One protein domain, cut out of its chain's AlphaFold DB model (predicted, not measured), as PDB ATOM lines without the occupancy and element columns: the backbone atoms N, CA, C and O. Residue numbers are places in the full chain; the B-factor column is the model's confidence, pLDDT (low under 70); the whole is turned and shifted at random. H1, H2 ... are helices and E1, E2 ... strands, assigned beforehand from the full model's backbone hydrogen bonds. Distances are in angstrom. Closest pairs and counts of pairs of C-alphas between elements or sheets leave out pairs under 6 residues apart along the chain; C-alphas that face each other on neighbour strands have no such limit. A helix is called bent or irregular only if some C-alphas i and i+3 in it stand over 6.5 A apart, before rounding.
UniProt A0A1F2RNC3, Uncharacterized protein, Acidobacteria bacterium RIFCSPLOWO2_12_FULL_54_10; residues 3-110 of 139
ATOM      1  N   SER A   3     138.928 173.201 185.051       96.88
ATOM      2  CA  SER A   3     138.475 174.519 185.493       96.88
ATOM      3  C   SER A   3     139.316 175.587 184.809       96.88
ATOM      4  O   SER A   3     140.515 175.376 184.614       96.88
ATOM      5  N   THR A   4     138.696 176.690 184.396       97.19
ATOM      6  CA  THR A   4     139.400 177.829 183.798       97.19
ATOM      7  C   THR A   4     138.660 179.128 184.079       97.19
ATOM      8  O   THR A   4     137.441 179.196 183.929       97.19
ATOM      9  N   GLY A   5     139.378 180.182 184.450       95.94
ATOM     10  CA  GLY A   5     138.742 181.465 184.726       95.94
ATOM     11  C   GLY A   5     139.707 182.577 185.091       95.94
ATOM     12  O   GLY A   5     140.897 182.350 185.310       95.94
ATOM     13  N   ALA A   6     139.157 183.782 185.165       95.00
ATOM     14  CA  ALA A   6     139.820 184.968 185.676       95.00
ATOM     15  C   ALA A   6     139.185 185.344 187.018       95.00
ATOM     16  O   ALA A   6     137.962 185.393 187.136       95.00
ATOM     17  N   VAL A   7     140.015 185.597 188.022       94.25
ATOM     18  CA  VAL A   7     139.598 185.937 189.382       94.25
ATOM     19  C   VAL A   7     140.347 187.191 189.811       94.25
ATOM     20  O   VAL A   7     141.546 187.300 189.576       94.25
ATOM     21  N   SER A   8     139.669 188.121 190.475       94.00
ATOM     22  CA  SER A   8     140.284 189.316 191.062       94.00
ATOM     23  C   SER A   8     140.303 189.147 192.580       94.00
ATOM     24  O   SER A   8     139.402 189.644 193.256       94.00
ATOM     25  N   PRO A   9     141.256 188.378 193.147       91.25
ATOM     26  CA  PRO A   9     141.208 187.985 194.552       91.25
ATOM     27  C   PRO A   9     141.215 189.221 195.451       91.25
ATOM     28  O   PRO A   9     142.189 189.973 195.473       91.25
ATOM     29  N   ASN A  10     140.124 189.442 196.184       93.31
ATOM     30  CA  ASN A  10     139.960 190.609 197.051       93.31
ATOM     31  C   ASN A  10     140.417 190.358 198.490       93.31
ATOM     32  O   ASN A  10     140.645 191.316 199.228       93.31
ATOM     33  N   ARG A  11     140.575 189.092 198.883       93.12
ATOM     34  CA  ARG A  11     141.080 188.655 200.186       93.12
ATOM     35  C   ARG A  11     142.022 187.468 200.023       93.12
ATOM     36  O   ARG A  11     141.881 186.707 199.070       93.12
ATOM     37  N   ASP A  12     142.974 187.324 200.937       93.31
ATOM     38  CA  ASP A  12     143.773 186.102 201.064       93.31
ATOM     39  C   ASP A  12     143.028 185.015 201.865       93.31
ATOM     40  O   ASP A  12     141.922 185.245 202.365       93.31
ATOM     41  N   LEU A  13     143.614 183.815 201.973       90.38
ATOM     42  CA  LEU A  13     143.012 182.709 202.732       90.38
ATOM     43  C   LEU A  13     142.872 182.987 204.236       90.38
ATOM     44  O   LEU A  13     142.045 182.356 204.890       90.38
ATOM     45  N   ASP A  14     143.651 183.930 204.765       88.06
ATOM     46  CA  ASP A  14     143.624 184.348 206.167       88.06
ATOM     47  C   ASP A  14     142.576 185.468 206.399       88.06
ATOM     48  O   ASP A  14     142.375 185.933 207.520       88.06
ATOM     49  N   GLY A  15     141.875 185.898 205.341       88.94
ATOM     50  CA  GLY A  15     140.826 186.916 205.373       88.94
ATOM     51  C   GLY A  15     141.326 188.356 205.235       88.94
ATOM     52  O   GLY A  15     140.502 189.283 205.223       88.94
ATOM     53  N   HIS A  16     142.637 188.572 205.088       91.94
ATOM     54  CA  HIS A  16     143.208 189.900 204.888       91.94
ATOM     55  C   HIS A  16     142.798 190.454 203.528       91.94
ATOM     56  O   HIS A  16     142.915 189.783 202.504       91.94
ATOM     57  N   GLN A  17     142.352 191.707 203.501       92.12
ATOM     58  CA  GLN A  17     141.974 192.373 202.260       92.12
ATOM     59  C   GLN A  17     143.206 192.634 201.380       92.12
ATOM     60  O   GLN A  17     144.201 193.203 201.830       92.12
ATOM     61  N   LEU A  18     143.117 192.229 200.114       92.88
ATOM     62  CA  LEU A  18     144.132 192.443 199.083       92.88
ATOM     63  C   LEU A  18     143.795 193.645 198.197       92.88
ATOM     64  O   LEU A  18     144.678 194.446 197.911       92.88
ATOM     65  N   GLN A  19     142.532 193.780 197.783       92.19
ATOM     66  CA  GLN A  19     142.043 194.867 196.925       92.19
ATOM     67  C   GLN A  19     140.554 195.130 197.159       92.19
ATOM     68  O   GLN A  19     139.812 194.239 197.577       92.19
ATOM     69  N   VAL A  20     140.120 196.356 196.869       89.38
ATOM     70  CA  VAL A  20     138.716 196.771 196.912       89.38
ATOM     71  C   VAL A  20     138.144 196.705 195.496       89.38
ATOM     72  O   VAL A  20     138.598 197.415 194.608       89.38
ATOM     73  N   LEU A  21     137.141 195.852 195.255       88.31
ATOM     74  CA  LEU A  21     136.622 195.636 193.891       88.31
ATOM     75  C   LEU A  21     135.508 196.612 193.472       88.31
ATOM     76  O   LEU A  21     135.059 196.561 192.333       88.31
ATOM     77  N   HIS A  22     135.017 197.457 194.379       81.94
ATOM     78  CA  HIS A  22     133.971 198.449 194.089       81.94
ATOM     79  C   HIS A  22     134.522 199.873 193.926       81.94
ATOM     80  O   HIS A  22     133.743 200.818 193.819       81.94
ATOM     81  N   GLU A  23     135.846 200.038 193.914       73.06
ATOM     82  CA  GLU A  23     136.473 201.316 193.586       73.06
ATOM     83  C   GLU A  23     136.386 201.590 192.080       73.06
ATOM     84  O   GLU A  23     136.561 200.698 191.250       73.06
ATOM     85  N   THR A  24     136.081 202.841 191.733       60.31
ATOM     86  CA  THR A  24     135.744 203.268 190.366       60.31
ATOM     87  C   THR A  24     136.947 203.280 189.417       60.31
ATOM     88  O   THR A  24     136.765 203.334 188.202       60.31
ATOM     89  N   ASP A  25     138.172 203.224 189.945       73.56
ATOM     90  CA  ASP A  25     139.383 203.149 189.131       73.56
ATOM     91  C   ASP A  25     139.691 201.696 188.740       73.56
ATOM     92  O   ASP A  25     140.488 200.989 189.363       73.56
ATOM     93  N   ALA A  26     139.044 201.247 187.663       61.84
ATOM     94  CA  ALA A  26     139.231 199.914 187.095       61.84
ATOM     95  C   ALA A  26     140.688 199.616 186.681       61.84
ATOM     96  O   ALA A  26     141.024 198.454 186.456       61.84
ATOM     97  N   THR A  27     141.569 200.625 186.598       63.88
ATOM     98  CA  THR A  27     142.980 200.424 186.238       63.88
ATOM     99  C   THR A  27     143.812 199.793 187.357       63.88
ATOM    100  O   THR A  27     144.918 199.317 187.097       63.88
ATOM    101  N   GLN A  28     143.279 199.719 188.583       75.44
ATOM    102  CA  GLN A  28     143.990 199.156 189.736       75.44
ATOM    103  C   GLN A  28     143.627 197.706 190.067       75.44
ATOM    104  O   GLN A  28     144.336 197.072 190.854       75.44
ATOM    105  N   GLN A  29     142.562 197.153 189.476       89.56
ATOM    106  CA  GLN A  29     142.156 195.777 189.758       89.56
ATOM    107  C   GLN A  29     143.169 194.784 189.192       89.56
ATOM    108  O   GLN A  29     143.527 194.815 188.012       89.56
ATOM    109  N   GLN A  30     143.641 193.889 190.055       93.31
ATOM    110  CA  GLN A  30     144.652 192.900 189.705       93.31
ATOM    111  C   GLN A  30     144.007 191.536 189.537       93.31
ATOM    112  O   GLN A  30     143.317 191.048 190.438       93.31
ATOM    113  N   THR A  31     144.274 190.919 188.391       93.50
ATOM    114  CA  THR A  31     143.595 189.707 187.943       93.50
ATOM    115  C   THR A  31     144.559 188.534 187.958       93.50
ATOM    116  O   THR A  31     145.701 188.618 187.507       93.50
ATOM    117  N   LEU A  32     144.060 187.413 188.452       95.56
ATOM    118  CA  LEU A  32     144.686 186.110 188.437       95.56
ATOM    119  C   LEU A  32     143.925 185.221 187.457       95.56
ATOM    120  O   LEU A  32     142.733 184.972 187.626       95.56
ATOM    121  N   LEU A  33     144.611 184.727 186.438       96.38
ATOM    122  CA  LEU A  33     144.078 183.693 185.565       96.38
ATOM    123  C   LEU A  33     144.408 182.333 186.172       96.38
ATOM    124  O   LEU A  33     145.500 182.131 186.703       96.38
ATOM    125  N   CYS A  34     143.471 181.399 186.093       96.50
ATOM    126  CA  CYS A  34     143.651 180.037 186.570       96.50
ATOM    127  C   CYS A  34     143.184 179.036 185.516       96.50
ATOM    128  O   CYS A  34     142.214 179.280 184.795       96.50
ATOM    129  N   GLY A  35     143.875 177.904 185.441       96.88
ATOM    130  CA  GLY A  35     143.544 176.815 184.537       96.88
ATOM    131  C   GLY A  35     143.999 175.471 185.086       96.88
ATOM    132  O   GLY A  35     145.046 175.369 185.724       96.88
ATOM    133  N   VAL A  36     143.219 174.427 184.827       96.94
ATOM    134  CA  VAL A  36     143.593 173.040 185.125       96.94
ATOM    135  C   VAL A  36     143.916 172.328 183.823       96.94
ATOM    136  O   VAL A  36     143.055 172.210 182.953       96.94
ATOM    137  N   VAL A  37     145.143 171.828 183.705       95.12
ATOM    138  CA  VAL A  37     145.628 171.107 182.521       95.12
ATOM    139  C   VAL A  37     145.940 169.656 182.866       95.12
ATOM    140  O   VAL A  37     146.445 169.355 183.949       95.12
ATOM    141  N   ALA A  38     145.631 168.745 181.946       93.69
ATOM    142  CA  ALA A  38     146.045 167.352 182.062       93.69
ATOM    143  C   ALA A  38     147.546 167.221 181.765       93.69
ATOM    144  O   ALA A  38     148.091 167.938 180.929       93.69
ATOM    145  N   THR A  39     148.199 166.288 182.445       93.31
ATOM    146  CA  THR A  39     149.600 165.910 182.221       93.31
ATOM    147  C   THR A  39     149.686 164.387 182.155       93.31
ATOM    148  O   THR A  39     148.746 163.704 182.564       93.31
ATOM    149  N   GLU A  40     150.807 163.835 181.694       91.00
ATOM    150  CA  GLU A  40     150.994 162.377 181.610       91.00
ATOM    151  C   GLU A  40     150.772 161.667 182.956       91.00
ATOM    152  O   GLU A  40     150.208 160.577 183.000       91.00
ATOM    153  N   ASN A  41     151.151 162.314 184.064       87.81
ATOM    154  CA  ASN A  41     151.110 161.740 185.412       87.81
ATOM    155  C   ASN A  41     150.004 162.337 186.305       87.81
ATOM    156  O   ASN A  41     150.076 162.237 187.531       87.81
ATOM    157  N   GLY A  42     148.985 162.977 185.718       91.75
ATOM    158  CA  GLY A  42     147.871 163.572 186.459       91.75
ATOM    159  C   GLY A  42     147.432 164.912 185.879       91.75
ATOM    160  O   GLY A  42     146.986 164.991 184.737       91.75
ATOM    161  N   GLY A  43     147.554 165.987 186.654       94.00
ATOM    162  CA  GLY A  43     147.207 167.330 186.197       94.00
ATOM    163  C   GLY A  43     147.960 168.421 186.942       94.00
ATOM    164  O   GLY A  43     148.476 168.191 188.033       94.00
ATOM    165  N   ALA A  44     147.995 169.608 186.345       95.75
ATOM    166  CA  ALA A  44     148.566 170.805 186.938       95.75
ATOM    167  C   ALA A  44     147.489 171.883 187.075       95.75
ATOM    168  O   ALA A  44     146.673 172.083 186.174       95.75
ATOM    169  N   VAL A  45     147.502 172.576 188.211       96.69
ATOM    170  CA  VAL A  45     146.767 173.827 188.389       96.69
ATOM    171  C   VAL A  45     147.751 174.951 188.112       96.69
ATOM    172  O   VAL A  45     148.745 175.090 188.821       96.69
ATOM    173  N   VAL A  46     147.494 175.714 187.058       96.31
ATOM    174  CA  VAL A  46     148.365 176.786 186.587       96.31
ATOM    175  C   VAL A  46     147.695 178.115 186.877       96.31
ATOM    176  O   VAL A  46     146.524 178.315 186.557       96.31
ATOM    177  N   PHE A  47     148.466 179.019 187.467       96.69
ATOM    178  CA  PHE A  47     148.062 180.389 187.726       96.69
ATOM    179  C   PHE A  47     148.971 181.343 186.962       96.69
ATOM    180  O   PHE A  47     150.187 181.165 186.969       96.69
ATOM    181  N   THR A  48     148.393 182.357 186.322       96.25
ATOM    182  CA  THR A  48     149.154 183.390 185.607       96.25
ATOM    183  C   THR A  48     148.605 184.779 185.912       96.25
ATOM    184  O   THR A  48     147.413 184.963 186.155       96.25
ATOM    185  N   TRP A  49     149.491 185.772 185.953       95.31
ATOM    186  CA  TRP A  49     149.155 187.176 186.196       95.31
ATOM    187  C   TRP A  49     150.233 188.084 185.597       95.31
ATOM    188  O   TRP A  49     151.310 187.625 185.207       95.31
ATOM    189  N   LEU A  50     149.952 189.386 185.509       92.62
ATOM    190  CA  LEU A  50     150.939 190.365 185.056       92.62
ATOM    191  C   LEU A  50     152.014 190.572 186.127       92.62
ATOM    192  O   LEU A  50     151.692 190.833 187.279       92.62
ATOM    193  N   ARG A  51     153.297 190.554 185.750       90.19
ATOM    194  CA  ARG A  51     154.425 190.751 186.689       90.19
ATOM    195  C   ARG A  51     154.302 192.011 187.550       90.19
ATOM    196  O   ARG A  51     154.702 192.003 188.708       90.19
ATOM    197  N   SER A  52     153.772 193.092 186.987       91.50
ATOM    198  CA  SER A  52     153.572 194.365 187.687       91.50
ATOM    199  C   SER A  52     152.479 194.317 188.763       91.50
ATOM    200  O   SER A  52     152.333 195.279 189.512       91.50
ATOM    201  N   GLN A  53     151.718 193.222 188.850       91.81
ATOM    202  CA  GLN A  53     150.615 193.032 189.783       91.81
ATOM    203  C   GLN A  53     151.055 192.155 190.972       91.81
ATOM    204  O   GLN A  53     151.152 190.934 190.838       91.81
ATOM    205  N   PRO A  54     151.340 192.739 192.154       92.69
ATOM    206  CA  PRO A  54     151.815 191.984 193.316       92.69
ATOM    207  C   PRO A  54     150.726 191.194 194.066       92.69
ATOM    208  O   PRO A  54     151.050 190.267 194.811       92.69
ATOM    209  N   LEU A  55     149.444 191.551 193.938       94.62
ATOM    210  CA  LEU A  55     148.367 190.960 194.742       94.62
ATOM    211  C   LEU A  55     148.069 189.492 194.399       94.62
ATOM    212  O   LEU A  55     147.914 188.712 195.341       94.62
ATOM    213  N   PRO A  56     148.051 189.063 193.120       95.19
ATOM    214  CA  PRO A  56     147.926 187.649 192.783       95.19
ATOM    215  C   PRO A  56     149.012 186.782 193.427       95.19
ATOM    216  O   PRO A  56     148.709 185.715 193.955       95.19
ATOM    217  N   ARG A  57     150.260 187.270 193.486       94.94
ATOM    218  CA  ARG A  57     151.342 186.569 194.191       94.94
ATOM    219  C   ARG A  57     151.044 186.428 195.683       94.94
ATOM    220  O   ARG A  57     151.100 185.319 196.199       94.94
ATOM    221  N   ARG A  58     150.648 187.513 196.361       95.12
ATOM    222  CA  ARG A  58     150.270 187.471 197.791       95.12
ATOM    223  C   ARG A  58     149.128 186.488 198.062       95.12
ATOM    224  O   ARG A  58     149.147 185.795 199.079       95.12
ATOM    225  N   PHE A  59     148.153 186.421 197.157       95.62
ATOM    226  CA  PHE A  59     147.064 185.454 197.224       95.62
ATOM    227  C   PHE A  59     147.587 184.014 197.128       95.62
ATOM    228  O   PHE A  59     147.293 183.202 198.002       95.62
ATOM    229  N   LEU A  60     148.420 183.700 196.134       95.56
ATOM    230  CA  LEU A  60     148.991 182.358 195.961       95.56
ATOM    231  C   LEU A  60     149.939 181.958 197.097       95.56
ATOM    232  O   LEU A  60     149.899 180.812 197.546       95.56
ATOM    233  N   ASP A  61     150.722 182.896 197.629       95.12
ATOM    234  CA  ASP A  61     151.549 182.659 198.815       95.12
ATOM    235  C   ASP A  61     150.684 182.201 200.002       95.12
ATOM    236  O   ASP A  61     151.086 181.311 200.753       95.12
ATOM    237  N   SER A  62     149.465 182.740 200.153       94.50
ATOM    238  CA  SER A  62     148.539 182.297 201.206       94.50
ATOM    239  C   SER A  62     148.061 180.851 201.030       94.50
ATOM    240  O   SER A  62     147.916 180.157 202.033       94.50
ATOM    241  N   PHE A  63     147.915 180.355 199.793       93.25
ATOM    242  CA  PHE A  63     147.641 178.936 199.517       93.25
ATOM    243  C   PHE A  63     148.822 178.049 199.889       93.25
ATOM    244  O   PHE A  63     148.640 177.025 200.548       93.25
ATOM    245  N   LEU A  64     150.035 178.436 199.486       93.56
ATOM    246  CA  LEU A  64     151.237 177.643 199.748       93.56
ATOM    247  C   LEU A  64     151.526 177.517 201.251       93.56
ATOM    248  O   LEU A  64     151.946 176.450 201.701       93.56
ATOM    249  N   ARG A  65     151.221 178.557 202.044       93.88
ATOM    250  CA  ARG A  65     151.342 178.524 203.513       93.88
ATOM    251  C   ARG A  65     150.468 177.462 204.189       93.88
ATOM    252  O   ARG A  65     150.834 177.002 205.265       93.88
ATOM    253  N   GLN A  66     149.367 177.028 203.569       91.19
ATOM    254  CA  GLN A  66     148.487 175.986 204.127       91.19
ATOM    255  C   GLN A  66     149.101 174.577 204.058       91.19
ATOM    256  O   GLN A  66     148.563 173.621 204.618       91.19
ATOM    257  N   GLY A  67     150.237 174.434 203.370       91.31
ATOM    258  CA  GLY A  67     150.956 173.178 203.240       91.31
ATOM    259  C   GLY A  67     150.358 172.236 202.193       91.31
ATOM    260  O   GLY A  67     149.174 172.263 201.848       91.31
ATOM    261  N   GLN A  68     151.212 171.348 201.688       92.38
ATOM    262  CA  GLN A  68     150.897 170.473 200.553       92.38
ATOM    263  C   GLN A  68     149.753 169.486 200.828       92.38
ATOM    264  O   GLN A  68     149.103 169.019 199.895       92.38
ATOM    265  N   THR A  69     149.486 169.174 202.098       92.06
ATOM    266  CA  THR A  69     148.419 168.249 202.503       92.06
ATOM    267  C   THR A  69     147.027 168.836 202.267       92.06
ATOM    268  O   THR A  69     146.135 168.129 201.798       92.06
ATOM    269  N   HIS A  70     146.832 170.125 202.560       92.38
ATOM    270  CA  HIS A  70     145.532 170.795 202.439       92.38
ATOM    271  C   HIS A  70     145.341 171.468 201.079       92.38
ATOM    272  O   HIS A  70     144.210 171.573 200.596       92.38
ATOM    273  N   LEU A  71     146.444 171.862 200.435       95.00
ATOM    274  CA  LEU A  71     146.456 172.611 199.181       95.00
ATOM    275  C   LEU A  71     145.494 172.064 198.105       95.00
ATOM    276  O   LEU A  71     144.710 172.854 197.580       95.00
ATOM    277  N   PRO A  72     145.439 170.752 197.794       96.06
ATOM    278  CA  PRO A  72     144.542 170.260 196.748       96.06
ATOM    279  C   PRO A  72     143.059 170.498 197.049       96.06
ATOM    280  O   PRO A  72     142.292 170.879 196.169       96.06
ATOM    281  N   SER A  73     142.655 170.290 198.303       97.12
ATOM    282  CA  SER A  73     141.261 170.456 198.726       97.12
ATOM    283  C   SER A  73     140.873 171.932 198.785       97.12
ATOM    284  O   SER A  73     139.741 172.280 198.457       97.12
ATOM    285  N   LEU A  74     141.817 172.809 199.136       96.31
ATOM    286  CA  LEU A  74     141.631 174.257 199.077       96.31
ATOM    287  C   LEU A  74     141.491 174.760 197.639       96.31
ATOM    288  O   LEU A  74     140.596 175.551 197.363       96.31
ATOM    289  N   LEU A  75     142.314 174.268 196.709       96.50
ATOM    290  CA  LEU A  75     142.238 174.642 195.293       96.50
ATOM    291  C   LEU A  75     140.894 174.258 194.667       96.50
ATOM    292  O   LEU A  75     140.306 175.054 193.940       96.50
ATOM    293  N   VAL A  76     140.376 173.068 194.978       96.94
ATOM    294  CA  VAL A  76     139.052 172.641 194.503       96.94
ATOM    295  C   VAL A  76     137.962 173.556 195.054       96.94
ATOM    296  O   VAL A  76     137.144 174.057 194.288       96.94
ATOM    297  N   GLN A  77     137.971 173.833 196.360       96.94
ATOM    298  CA  GLN A  77     137.003 174.752 196.962       96.94
ATOM    299  C   GLN A  77     137.103 176.168 196.378       96.94
ATOM    300  O   GLN A  77     136.082 176.799 196.119       96.94
ATOM    301  N   PHE A  78     138.318 176.657 196.126       96.00
ATOM    302  CA  PHE A  78     138.555 177.930 195.450       96.00
ATOM    303  C   PHE A  78     137.894 177.978 194.072       96.00
ATOM    304  O   PHE A  78     137.207 178.954 193.779       96.00
ATOM    305  N   MET A  79     138.055 176.927 193.264       96.62
ATOM    306  CA  MET A  79     137.461 176.860 191.929       96.62
ATOM    307  C   MET A  79     135.937 176.825 191.989       96.62
ATOM    308  O   MET A  79     135.296 177.554 191.246       96.62
ATOM    309  N   PHE A  80     135.346 176.066 192.915       96.75
ATOM    310  CA  PHE A  80     133.894 176.096 193.101       96.75
ATOM    311  C   PHE A  80     133.375 177.454 193.576       96.75
ATOM    312  O   PHE A  80     132.284 177.841 193.184       96.75
ATOM    313  N   ALA A  81     134.136 178.175 194.399       95.62
ATOM    314  CA  ALA A  81     133.726 179.488 194.884       95.62
ATOM    315  C   ALA A  81     133.865 180.589 193.818       95.62
ATOM    316  O   ALA A  81     133.009 181.462 193.732       95.62
ATOM    317  N   HIS A  82     134.939 180.578 193.023       94.81
ATOM    318  CA  HIS A  82     135.311 181.726 192.181       94.81
ATOM    319  C   HIS A  82     135.260 181.467 190.674       94.81
ATOM    320  O   HIS A  82     135.308 182.424 189.904       94.81
ATOM    321  N   VAL A  83     135.218 180.208 190.230       95.56
ATOM    322  CA  VAL A  83     135.387 179.848 188.818       95.56
ATOM    323  C   VAL A  83     134.146 179.131 188.306       95.56
ATOM    324  O   VAL A  83     133.969 177.929 188.507       95.56
ATOM    325  N   GLU A  84     133.304 179.869 187.583       89.44
ATOM    326  CA  GLU A  84     132.037 179.359 187.040       89.44
ATOM    327  C   GLU A  84     132.237 178.178 186.075       89.44
ATOM    328  O   GLU A  84     131.485 177.205 186.102       89.44
ATOM    329  N   ASN A  85     133.299 178.212 185.265       91.69
ATOM    330  CA  ASN A  85     133.620 177.160 184.298       91.69
ATOM    331  C   ASN A  85     134.377 175.998 184.956       91.69
ATOM    332  O   ASN A  85     135.519 175.710 184.593       91.69
ATOM    333  N   THR A  86     133.748 175.337 185.930       96.12
ATOM    334  CA  THR A  86     134.313 174.193 186.659       96.12
ATOM    335  C   THR A  86     133.537 172.903 186.372       96.12
ATOM    336  O   THR A  86     132.357 172.774 186.688       96.12
ATOM    337  N   TYR A  87     134.233 171.907 185.823       95.50
ATOM    338  CA  TYR A  87     133.724 170.575 185.494       95.50
ATOM    339  C   TYR A  87     134.409 169.510 186.352       95.50
ATOM    340  O   TYR A  87     135.637 169.470 186.495       95.50
ATOM    341  N   PHE A  88     133.629 168.581 186.892       96.00
ATOM    342  CA  PHE A  88     134.106 167.579 187.841       96.00
ATOM    343  C   PHE A  88     133.502 166.198 187.568       96.00
ATOM    344  O   PHE A  88     132.539 166.050 186.823       96.00
ATOM    345  N   SER A  89     134.114 165.167 188.151       95.62
ATOM    346  CA  SER A  89     133.654 163.785 187.998       95.62
ATOM    347  C   SER A  89     132.405 163.541 188.845       95.62
ATOM    348  O   SER A  89     132.407 163.826 190.044       95.62
ATOM    349  N   GLU A  90     131.374 162.944 188.247       97.56
ATOM    350  CA  GLU A  90     130.189 162.488 188.981       97.56
ATOM    351  C   GLU A  90     130.553 161.464 190.066       97.56
ATOM    352  O   GLU A  90     130.047 161.543 191.183       97.56
ATOM    353  N   ASN A  91     131.478 160.543 189.776       98.00
ATOM    354  CA  ASN A  91     131.930 159.546 190.749       98.00
ATOM    355  C   ASN A  91     132.576 160.206 191.969       98.00
ATOM    356  O   ASN A  91     132.270 159.833 193.099       98.00
ATOM    357  N   TRP A  92     133.418 161.224 191.752       97.19
ATOM    358  CA  TRP A  92     133.975 162.015 192.851       97.19
ATOM    359  C   TRP A  92     132.860 162.680 193.665       97.19
ATOM    360  O   TRP A  92     132.801 162.499 194.878       97.19
ATOM    361  N   TRP A  93     131.927 163.360 192.999       97.94
ATOM    362  CA  TRP A  93     130.809 164.036 193.655       97.94
ATOM    363  C   TRP A  93     129.952 163.096 194.512       97.94
ATOM    364  O   TRP A  93     129.560 163.440 195.626       97.94
ATOM    365  N   ARG A  94     129.670 161.891 194.006       97.75
ATOM    366  CA  ARG A  94     128.898 160.866 194.719       97.75
ATOM    367  C   ARG A  94     129.678 160.200 195.852       97.75
ATOM    368  O   ARG A  94     129.045 159.682 196.762       97.75
ATOM    369  N   SER A  95     131.011 160.222 195.801       97.31
ATOM    370  CA  SER A  95     131.875 159.658 196.848       97.31
ATOM    371  C   SER A  95     132.067 160.569 198.064       97.31
ATOM    372  O   SER A  95     132.524 160.096 199.102       97.31
ATOM    373  N   LEU A  96     131.736 161.862 197.951       98.00
ATOM    374  CA  LEU A  96     131.872 162.810 199.055       98.00
ATOM    375  C   LEU A  96     130.879 162.497 200.189       98.00
ATOM    376  O   LEU A  96     129.702 162.245 199.904       98.00
ATOM    377  N   PRO A  97     131.302 162.600 201.464       97.50
ATOM    378  CA  PRO A  97     130.380 162.655 202.592       97.50
ATOM    379  C   PRO A  97     129.343 163.768 202.415       97.50
ATOM    380  O   PRO A  97     129.631 164.810 201.821       97.50
ATOM    381  N   ASP A  98     128.148 163.587 202.980       97.62
ATOM    382  CA  ASP A  98     127.046 164.542 202.807       97.62
ATOM    383  C   ASP A  98     127.416 165.974 203.210       97.62
ATOM    384  O   ASP A  98     127.081 166.910 202.484       97.62
ATOM    385  N   GLY A  99     128.151 166.143 204.315       97.44
ATOM    386  CA  GLY A  99     128.618 167.453 204.775       97.44
ATOM    387  C   GLY A  99     129.575 168.126 203.787       97.44
ATOM    388  O   GLY A  99     129.357 169.273 203.404       97.44
ATOM    389  N   ASP A 100     130.582 167.397 203.298       98.00
ATOM    390  CA  ASP A 100     131.548 167.926 202.326       98.00
ATOM    391  C   ASP A 100     130.875 168.253 200.989       98.00
ATOM    392  O   ASP A 100     131.162 169.273 200.362       98.00
ATOM    393  N   ARG A 101     129.922 167.419 200.563       98.00
ATOM    394  CA  ARG A 101     129.140 167.645 199.348       98.00
ATOM    395  C   ARG A 101     128.256 168.887 199.459       98.00
ATOM    396  O   ARG A 101     128.191 169.678 198.520       98.00
ATOM    397  N   GLN A 102     127.578 169.075 200.594       97.94
ATOM    398  CA  GLN A 102     126.787 170.279 200.862       97.94
ATOM    399  C   GLN A 102     127.664 171.531 200.911       97.94
ATOM    400  O   GLN A 102     127.279 172.562 200.361       97.94
ATOM    401  N   HIS A 103     128.854 171.423 201.502       97.88
ATOM    402  CA  HIS A 103     129.829 172.506 201.558       97.88
ATOM    403  C   HIS A 103     130.322 172.916 200.168       97.88
ATOM    404  O   HIS A 103     130.207 174.071 199.776       97.88
ATOM    405  N   VAL A 104     130.784 171.968 199.351       97.44
ATOM    406  CA  VAL A 104     131.191 172.271 197.969       97.44
ATOM    407  C   VAL A 104     130.026 172.864 197.167       97.44
ATOM    408  O   VAL A 104     130.218 173.805 196.396       97.44
ATOM    409  N   ARG A 105     128.798 172.365 197.378       97.06
ATOM    410  CA  ARG A 105     127.595 172.925 196.748       97.06
ATOM    411  C   ARG A 105     127.360 174.382 197.141       97.06
ATOM    412  O   ARG A 105     126.966 175.166 196.285       97.06
ATOM    413  N   SER A 106     127.544 174.743 198.411       96.88
ATOM    414  CA  SER A 106     127.303 176.112 198.874       96.88
ATOM    415  C   SER A 106     128.296 177.095 198.252       96.88
ATOM    416  O   SER A 106     127.889 178.176 197.828       96.88
ATOM    417  N   LEU A 107     129.559 176.684 198.083       96.50
ATOM    418  CA  LEU A 107     130.564 177.456 197.350       96.50
ATOM    419  C   LEU A 107     130.127 177.683 195.896       96.50
ATOM    420  O   LEU A 107     130.062 178.826 195.461       96.50
ATOM    421  N   ALA A 108     129.707 176.624 195.196       95.00
ATOM    422  CA  ALA A 108     129.236 176.696 193.806       95.00
ATOM    423  C   ALA A 108     127.995 177.583 193.604       95.00
ATOM    424  O   ALA A 108     127.770 178.124 192.525       95.00
ATOM    425  N   LEU A 109     127.148 177.691 194.631       93.94
ATOM    426  CA  LEU A 109     125.925 178.496 194.612       93.94
ATOM    427  C   LEU A 109     126.139 179.923 195.130       93.94
ATOM    428  O   LEU A 109     125.190 180.715 195.173       93.94
ATOM    429  N   THR A 110     127.364 180.264 195.532       92.06
ATOM    430  CA  THR A 110     127.698 181.602 196.001       92.06
ATOM    431  C   THR A 110     127.667 182.569 194.823       92.06
ATOM    432  O   THR A 110     128.543 182.561 193.967       92.06
TER     433      THR A 110
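Overview. This is residues 3 to 110 of the 139 residues of an uncharacterized protein of Acidobacteria bacterium RIFCSPLOWO2_12_FULL_54_10 (UniProt A0A1F2RNC3). A small three-stranded antiparallel sheet, E1 E2 E3, makes a wall, and the helix H2 crosses over one of its faces. H1 makes a corner with the first part of H2 and grazes the sheet, H4 packs on the last part of H2, and the short H3 sits far out near H4; the tip of the E2 and E3 hairpin, residues 38 to 43, and residues 22 to 27 of the long first loop stick out. The printed part has 108 residues, with three named strands followed by four named helices, E1 E2 E3 H1 H2 H3 H4, and the class is mixed, helices and strands. The whole is compact, with a radius of gyration of the C-alphas of 14.9 A, and spans 44 by 32 by 25 A.

Arrangement. E1, residues 3 to 7, and E2, residues 32 to 39, form an antiparallel hairpin, with N 5 and O 34 within hydrogen-bond range at 3.0 A. E2 also forms a hairpin with E3, residues 42 to 48, where N 35 and O 46 are 2.9 A apart. The three strands are a meander, each the antiparallel neighbour of the one before, and E2 is the inner strand. H1, residues 54 to 65, is on the sheet but only grazes it, with residues 55 to 60. H2, residues 67 to 82, is on the sheet at a height of 10.7 A over it; it lies over E1 and only just over E2 and E3, with 3 C-alphas each, and runs across the strands, at 78 degrees to E1 on the local plane. H1 and H2 only just touch, with 3 pairs of C-alphas within 8 A, the closest being those of Phe 63 and Leu 71 at 6.4 A; they stand at a steep tilt of 50 degrees, opposite ways. H4, residues 98 to 108, touches residues 77 to 81 of H2, at a steep tilt of 54 degrees, the same way; the closest C-alphas are those of Ala 81 and Leu 107, 4.5 A apart. H3, residues 90 to 95, is close to H4 but not clearly touching, with the C-alphas of Trp 93 and Arg 101 closest at 6.9 A. Every O i to N i+4 pair is within hydrogen-bond range in H1, H3 and H4, and 10 of 12 are in H2.

Along the chain. E1 begins at C-alpha 3, (138.475, 174.519, 185.493), and is 12.1 A long from first to last C-alpha. E2 is 21.7 A long and E3 19.9 A. H1 measures 16.9 A, H2 21.0 A, H3 8.5 A and H4 15.3 A, ending at C-alpha 108, (129.236, 176.696, 193.806). H2 is irregular, with C-alphas 69 and 72 7.2 A apart, and has a kink of 33 degrees near residue 74.

Size, cuts and confidence. The C-alphas farthest apart are those of Asp 25 and Ser 95, 44.8 A. The printed part has no cut, and the link from E1 to E2, 24 residues, is long. The mean pLDDT of the printed part is 93.0; residues 24, 26 and 27 are under 70.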